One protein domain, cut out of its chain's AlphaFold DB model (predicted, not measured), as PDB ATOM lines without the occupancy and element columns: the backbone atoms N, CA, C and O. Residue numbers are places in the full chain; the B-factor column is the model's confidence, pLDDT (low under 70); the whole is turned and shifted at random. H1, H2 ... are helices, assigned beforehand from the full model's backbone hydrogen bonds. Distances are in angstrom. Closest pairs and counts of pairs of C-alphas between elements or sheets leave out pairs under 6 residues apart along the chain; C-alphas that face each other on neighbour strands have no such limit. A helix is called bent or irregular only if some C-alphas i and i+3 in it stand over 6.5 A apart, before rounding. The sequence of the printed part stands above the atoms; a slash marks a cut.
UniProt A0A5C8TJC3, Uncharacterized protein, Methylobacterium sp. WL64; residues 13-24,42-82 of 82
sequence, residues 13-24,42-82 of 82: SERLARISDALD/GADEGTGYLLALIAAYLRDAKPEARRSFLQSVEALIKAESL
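Overview. This is residues 13 to 24 and 42 to 82 of the 82 residues of an uncharacterized protein of Methylobacterium sp. WL64 (UniProt A0A5C8TJC3). Two long helices, H2 and H3, make an open V: H3 follows H2 after a tight link and folds back at 39 degrees, so that the two meet near that link and spread apart away from it. The short helix H1 lies near the open end of the V, its first residue close to the first residue of H2, and it is apart from H3; residues 17 to 24 and residues 71 to 82 stick out free of the rest. The printed part has 53 residues with three named helices, in the order H1, H2, H3, and no named strand; the class is all helix. The whole is loose, with a radius of gyration of the C-alphas of 12.8 A, and the C-alphas span 33 by 30 by 19 A along their three main axes.

Along the chain. Find C-alpha 13 at (297.286, 585.225, 444.491); there H1 begins, residues 13 to 23, and it runs 15.3 A from first to last C-alpha. Pass over the cut to C-alpha 43 at (299.620, 579.476, 445.982), where H2, residues 43 to 60, begins its 26.9 A. H2 is neither bent nor irregular, but only just: C-alphas 43 and 46 are 6.1 A apart. H3, residues 63 to 80, is 26.2 A long and ends with C-alpha 80 at (311.949, 597.567, 451.448).

Arrangement. Begin at Ser 13: its C-alpha and that of Ala 43 are the closest of H1 and H2, 6.4 A apart. H1 and H2 are close but not clearly touching, with 2 pairs of C-alphas within 8 A. They run the same way at a steep tilt of 38 degrees. Go on along H2 to Leu 58, whose C-alpha is 5.7 A from that of Arg 66, the closest pair of H2 and H3. H2 and H3 are also close but not clearly touching, with 2 pairs of C-alphas within 8 A. They run opposite ways at a steep tilt of 39 degrees, and their centres are 16.2 A apart. H1 and H3 are apart. In the backbones of H1 and H3 every O i to N i+4 pair is within hydrogen-bond range; in H2 it is 13 of 14.

Size, cuts and confidence. The two C-alphas farthest apart are those of Gly 42 and Glu 64, at 34.1 A. Residues 25 to 41 are not printed, and C-alphas 24 and 42 are 23.1 A apart across this cut, which lies in the link from H1 to H2. The link from H2 to H3, 2 residues, is tight. Look in the B-factor column for the model's confidence: the mean pLDDT of the printed part is 72.5, and 18 residues are under 70, namely residues 13 to 18, residue 20, residues 42 to 49 and residues 80 to 82.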
ATOM      1  N   SER A  13     297.936 584.601 445.651       62.25
ATOM      2  CA  SER A  13     297.286 585.225 444.491       62.25
ATOM      3  C   SER A  13     297.253 586.759 444.566       62.25
ATOM      4  O   SER A  13     297.520 587.426 443.570       62.25
ATOM      5  N   GLU A  14     297.008 587.340 445.741       65.19
ATOM      6  CA  GLU A  14     297.040 588.793 445.964       65.19
ATOM      7  C   GLU A  14     298.462 589.353 445.865       65.19
ATOM      8  O   GLU A  14     298.664 590.466 445.378       65.19
ATOM      9  N   ARG A  15     299.472 588.585 446.297       65.69
ATOM     10  CA  ARG A  15     300.880 588.991 446.149       65.69
ATOM     11  C   ARG A  15     301.302 589.003 444.689       65.69
ATOM     12  O   ARG A  15     301.920 589.971 444.255       65.69
ATOM     13  N   LEU A  16     300.941 587.968 443.931       68.31
ATOM     14  CA  LEU A  16     301.202 587.922 442.493       68.31
ATOM     15  C   LEU A  16     300.468 589.039 441.751       68.31
ATOM     16  O   LEU A  16     301.078 589.667 440.896       68.31
ATOM     17  N   ALA A  17     299.222 589.350 442.121       66.81
ATOM     18  CA  ALA A  17     298.494 590.487 441.555       66.81
ATOM     19  C   ALA A  17     299.232 591.813 441.788       66.81
ATOM     20  O   ALA A  17     299.429 592.577 440.850       66.81
ATOM     21  N   ARG A  18     299.749 592.047 443.001       66.75
ATOM     22  CA  ARG A  18     300.551 593.246 443.300       66.75
ATOM     23  C   ARG A  18     301.864 593.306 442.534       66.75
ATOM     24  O   ARG A  18     302.264 594.385 442.117       66.75
ATOM     25  N   ILE A  19     302.539 592.171 442.360       70.00
ATOM     26  CA  ILE A  19     303.757 592.090 441.543       70.00
ATOM     27  C   ILE A  19     303.419 592.385 440.077       70.00
ATOM     28  O   ILE A  19     304.141 593.127 439.422       70.00
ATOM     29  N   SER A  20     302.304 591.846 439.583       68.88
ATOM     30  CA  SER A  20     301.782 592.105 438.242       68.88
ATOM     31  C   SER A  20     301.538 593.598 438.019       68.88
ATOM     32  O   SER A  20     302.073 594.161 437.066       68.88
ATOM     33  N   ASP A  21     300.814 594.239 438.941       72.81
ATOM     34  CA  ASP A  21     300.509 595.672 438.902       72.81
ATOM     35  C   ASP A  21     301.780 596.527 439.000       72.81
ATOM     36  O   ASP A  21     301.939 597.498 438.264       72.81
ATOM     37  N   ALA A  22     302.718 596.164 439.880       71.00
ATOM     38  CA  ALA A  22     303.961 596.911 440.072       71.00
ATOM     39  C   ALA A  22     304.907 596.831 438.866       71.00
ATOM     40  O   ALA A  22     305.685 597.756 438.629       71.00
ATOM     41  N   LEU A  23     304.866 595.723 438.125       74.31
ATOM     42  CA  LEU A  23     305.712 595.493 436.955       74.31
ATOM     43  C   LEU A  23     305.029 595.874 435.635       74.31
ATOM     44  O   LEU A  23     305.666 595.751 434.592       74.31
ATOM     45  N   ASP A  24     303.767 596.317 435.678       73.12
ATOM     46  CA  ASP A  24     302.919 596.553 434.501       73.12
ATOM     47  C   ASP A  24     302.903 595.337 433.550       73.12
ATOM     48  O   ASP A  24     303.024 595.435 432.327       73.12
ATOM     49  N   GLY A  42     296.922 576.423 443.533       49.25
ATOM     50  CA  GLY A  42     297.922 576.324 444.586       49.25
ATOM     51  C   GLY A  42     298.830 577.552 444.587       49.25
ATOM     52  O   GLY A  42     299.653 577.729 443.698       49.25
ATOM     53  N   ALA A  43     298.723 578.370 445.629       46.94
ATOM     54  CA  ALA A  43     299.620 579.476 445.982       46.94
ATOM     55  C   ALA A  43     301.134 579.248 445.739       46.94
ATOM     56  O   ALA A  43     301.885 580.190 445.467       46.94
ATOM     57  N   ASP A  44     301.574 577.999 445.876       55.59
ATOM     58  CA  ASP A  44     302.968 577.577 445.759       55.59
ATOM     59  C   ASP A  44     303.379 577.310 444.297       55.59
ATOM     60  O   ASP A  44     304.530 577.514 443.915       55.59
ATOM     61  N   GLU A  45     302.424 576.948 443.435       55.41
ATOM     62  CA  GLU A  45     302.683 576.596 442.035       55.41
ATOM     63  C   GLU A  45     302.949 577.830 441.167       55.41
ATOM     64  O   GLU A  45     303.884 577.819 440.372       55.41
ATOM     65  N   GLY A  46     302.202 578.927 441.353       59.00
ATOM     66  CA  GLY A  46     302.430 580.179 440.610       59.00
ATOM     67  C   GLY A  46     303.753 580.859 440.984       59.00
ATOM     68  O   GLY A  46     304.506 581.313 440.120       59.00
ATOM     69  N   THR A  47     304.087 580.861 442.279       65.25
ATOM     70  CA  THR A  47     305.382 581.361 442.769       65.25
ATOM     71  C   THR A  47     306.524 580.463 442.291       65.25
ATOM     72  O   THR A  47     307.537 580.957 441.791       65.25
ATOM     73  N   GLY A  48     306.351 579.141 442.381       64.25
ATOM     74  CA  GLY A  48     307.312 578.162 441.877       64.25
ATOM     75  C   GLY A  48     307.549 578.284 440.371       64.25
ATOM     76  O   GLY A  48     308.697 578.248 439.927       64.25
ATOM     77  N   TYR A  49     306.494 578.513 439.589       66.62
ATOM     78  CA  TYR A  49     306.587 578.724 438.146       66.62
ATOM     79  C   TYR A  49     307.350 580.007 437.798       66.62
ATOM     80  O   TYR A  49     308.252 579.976 436.959       66.62
ATOM     81  N   LEU A  50     307.072 581.120 438.485       71.62
ATOM     82  CA  LEU A  50     307.821 582.364 438.291       71.62
ATOM     83  C   LEU A  50     309.310 582.185 438.625       71.62
ATOM     84  O   LEU A  50     310.175 582.607 437.854       71.62
ATOM     85  N   LEU A  51     309.623 581.521 439.739       71.44
ATOM     86  CA  LEU A  51     311.006 581.212 440.107       71.44
ATOM     87  C   LEU A  51     311.675 580.300 439.069       71.44
ATOM     88  O   LEU A  51     312.847 580.508 438.748       71.44
ATOM     89  N   ALA A  52     310.943 579.339 438.500       70.94
ATOM     90  CA  ALA A  52     311.438 578.479 437.429       70.94
ATOM     91  C   ALA A  52     311.725 579.266 436.139       70.94
ATOM     92  O   ALA A  52     312.780 579.062 435.533       70.94
ATOM     93  N   LEU A  53     310.853 580.203 435.749       76.44
ATOM     94  CA  LEU A  53     311.080 581.096 434.605       76.44
ATOM     95  C   LEU A  53     312.302 581.991 434.817       76.44
ATOM     96  O   LEU A  53     313.151 582.092 433.929       76.44
ATOM     97  N   ILE A  54     312.431 582.595 436.000       80.38
ATOM     98  CA  ILE A  54     313.595 583.416 436.356       80.38
ATOM     99  C   ILE A  54     314.867 582.563 436.319       80.38
ATOM    100  O   ILE A  54     315.867 582.971 435.732       80.38
ATOM    101  N   ALA A  55     314.841 581.358 436.890       74.38
ATOM    102  CA  ALA A  55     315.987 580.454 436.887       74.38
ATOM    103  C   ALA A  55     316.381 580.007 435.469       74.38
ATOM    104  O   ALA A  55     317.576 579.921 435.170       74.38
ATOM    105  N   ALA A  56     315.406 579.739 434.596       77.19
ATOM    106  CA  ALA A  56     315.642 579.411 433.192       77.19
ATOM    107  C   ALA A  56     316.253 580.602 432.439       77.19
ATOM    108  O   ALA A  56     317.309 580.459 431.823       77.19
ATOM    109  N   TYR A  57     315.668 581.794 432.580       79.81
ATOM    110  CA  TYR A  57     316.205 583.019 431.991       79.81
ATOM    111  C   TYR A  57     317.640 583.283 432.449       79.81
ATOM    112  O   TYR A  57     318.525 583.486 431.624       79.81
ATOM    113  N   LEU A  58     317.909 583.231 433.757       80.69
ATOM    114  CA  LEU A  58     319.242 583.514 434.285       80.69
ATOM    115  C   LEU A  58     320.277 582.495 433.818       80.69
ATOM    116  O   LEU A  58     321.436 582.879 433.654       80.69
ATOM    117  N   ARG A  59     319.891 581.230 433.604       79.00
ATOM    118  CA  ARG A  59     320.779 580.171 433.102       79.00
ATOM    119  C   ARG A  59     321.329 580.502 431.719       79.00
ATOM    120  O   ARG A  59     322.542 580.399 431.543       79.00
ATOM    121  N   ASP A  60     320.460 580.963 430.825       84.88
ATOM    122  CA  ASP A  60     320.789 581.228 429.420       84.88
ATOM    123  C   ASP A  60     321.142 582.703 429.150       84.88
ATOM    124  O   ASP A  60     321.644 583.057 428.081       84.88
ATOM    125  N   ALA A  61     320.914 583.585 430.126       83.25
ATOM    126  CA  ALA A  61     321.241 584.999 430.034       83.25
ATOM    127  C   ALA A  61     322.753 585.244 429.944       83.25
ATOM    128  O   ALA A  61     323.574 584.602 430.605       83.25
ATOM    129  N   LYS A  62     323.114 586.286 429.186       87.06
ATOM    130  CA  LYS A  62     324.480 586.819 429.156       87.06
ATOM    131  C   LYS A  62     324.917 587.279 430.559       87.06
ATOM    132  O   LYS A  62     324.069 587.740 431.334       87.06
ATOM    133  N   PRO A  63     326.222 587.229 430.887       85.44
ATOM    134  CA  PRO A  63     326.731 587.624 432.203       85.44
ATOM    135  C   PRO A  63     326.288 589.024 432.654       85.44
ATOM    136  O   PRO A  63     326.002 589.236 433.833       85.44
ATOM    137  N   GLU A  64     326.187 589.970 431.721       86.31
ATOM    138  CA  GLU A  64     325.777 591.351 431.980       86.31
ATOM    139  C   GLU A  64     324.299 591.436 432.378       86.31
ATOM    140  O   GLU A  64     323.960 592.104 433.353       86.31
ATOM    141  N   ALA A  65     323.429 590.705 431.676       80.19
ATOM    142  CA  ALA A  65     322.001 590.645 431.976       80.19
ATOM    143  C   ALA A  65     321.740 589.959 433.325       80.19
ATOM    144  O   ALA A  65     320.927 590.435 434.118       80.19
ATOM    145  N   ARG A  66     322.496 588.893 433.631       82.12
ATOM    146  CA  ARG A  66     322.452 588.229 434.941       82.12
ATOM    147  C   ARG A  66     322.863 589.187 436.064       82.12
ATOM    148  O   ARG A  66     322.173 589.269 437.076       82.12
ATOM    149  N   ARG A  67     323.960 589.933 435.886       84.38
ATOM    150  CA  ARG A  67     324.435 590.915 436.875       84.38
ATOM    151  C   ARG A  67     323.428 592.047 437.083       84.38
ATOM    152  O   ARG A  67     323.155 592.386 438.229       84.38
ATOM    153  N   SER A  68     322.865 592.589 436.004       85.81
ATOM    154  CA  SER A  68     321.851 593.645 436.079       85.81
ATOM    155  C   SER A  68     320.622 593.184 436.861       85.81
ATOM    156  O   SER A  68     320.153 593.910 437.730       85.81
ATOM    157  N   PHE A  69     320.134 591.967 436.601       85.88
ATOM    158  CA  PHE A  69     318.990 591.411 437.323       85.88
ATOM    159  C   PHE A  69     319.266 591.296 438.830       85.88
ATOM    160  O   PHE A  69     318.464 591.754 439.639       85.88
ATOM    161  N   LEU A  70     320.426 590.751 439.213       82.69
ATOM    162  CA  LEU A  70     320.816 590.638 440.624       82.69
ATOM    163  C   LEU A  70     320.911 592.009 441.309       82.69
ATOM    164  O   LEU A  70     320.415 592.167 442.420       82.69
ATOM    165  N   GLN A  71     321.481 593.012 440.637       85.88
ATOM    166  CA  GLN A  71     321.567 594.377 441.166       85.88
ATOM    167  C   GLN A  71     320.188 595.012 441.375       85.88
ATOM    168  O   GLN A  71     319.971 595.674 442.389       85.88
ATOM    169  N   SER A  72     319.247 594.798 440.452       83.44
ATOM    170  CA  SER A  72     317.865 595.265 440.603       83.44
ATOM    171  C   SER A  72     317.163 594.598 441.788       83.44
ATOM    172  O   SER A  72     316.498 595.288 442.559       83.44
ATOM    173  N   VAL A  73     317.356 593.289 441.983       81.38
ATOM    174  CA  VAL A  73     316.804 592.559 443.138       81.38
ATOM    175  C   VAL A  73     317.415 593.059 444.452       81.38
ATOM    176  O   VAL A  73     316.688 593.314 445.408       81.38
ATOM    177  N   GLU A  74     318.732 593.271 444.507       77.31
ATOM    178  CA  GLU A  74     319.395 593.833 445.693       77.31
ATOM    179  C   GLU A  74     318.908 595.249 446.027       77.31
ATOM    180  O   GLU A  74     318.730 595.579 447.201       77.31
ATOM    181  N   ALA A  75     318.704 596.095 445.014       78.88
ATOM    182  CA  ALA A  75     318.178 597.443 445.202       78.88
ATOM    183  C   ALA A  75     316.743 597.416 445.746       78.88
ATOM    184  O   ALA A  75     316.430 598.188 446.651       78.88
ATOM    185  N   LEU A  76     315.909 596.496 445.250       74.06
ATOM    186  CA  LEU A  76     314.545 596.300 445.735       74.06
ATOM    187  C   LEU A  76     314.527 595.875 447.211       74.06
ATOM    188  O   LEU A  76     313.854 596.510 448.016       74.06
ATOM    189  N   ILE A  77     315.338 594.879 447.590       73.56
ATOM    190  CA  ILE A  77     315.442 594.413 448.987       73.56
ATOM    191  C   ILE A  77     315.886 595.553 449.916       73.56
ATOM    192  O   ILE A  77     315.367 595.709 451.022       73.56
ATOM    193  N   LYS A  78     316.851 596.369 449.474       72.62
ATOM    194  CA  LYS A  78     317.316 597.529 450.245       72.62
ATOM    195  C   LYS A  78     316.238 598.601 450.385       72.62
ATOM    196  O   LYS A  78     316.162 599.208 451.446       72.62
ATOM    197  N   ALA A  79     315.428 598.828 449.352       71.81
ATOM    198  CA  ALA A  79     314.337 599.797 449.388       71.81
ATOM    199  C   ALA A  79     313.214 599.382 450.351       71.81
ATOM    200  O   ALA A  79     312.669 600.238 451.032       71.81
ATOM    201  N   GLU A  80     312.911 598.086 450.460       61.56
ATOM    202  CA  GLU A  80     311.949 597.567 451.448       61.56
ATOM    203  C   GLU A  80     312.486 597.572 452.890       61.56
ATOM    204  O   GLU A  80     311.717 597.465 453.842       61.56
ATOM    205  N   SER A  81     313.807 597.678 453.060       57.12
ATOM    206  CA  SER A  81     314.469 597.715 454.371       57.12
ATOM    207  C   SER A  81     314.598 599.133 454.959       57.12
ATOM    208  O   SER A  81     315.192 599.282 456.030       57.12
ATOM    209  N   LEU A  82     314.106 600.160 454.253       49.81
ATOM    210  CA  LEU A  82     314.132 601.583 454.630       49.81
ATOM    211  C   LEU A  82     312.751 602.055 455.099       49.81
ATOM    212  O   LEU A  82     312.726 602.865 456.052       49.81
TER     213      LEU A  82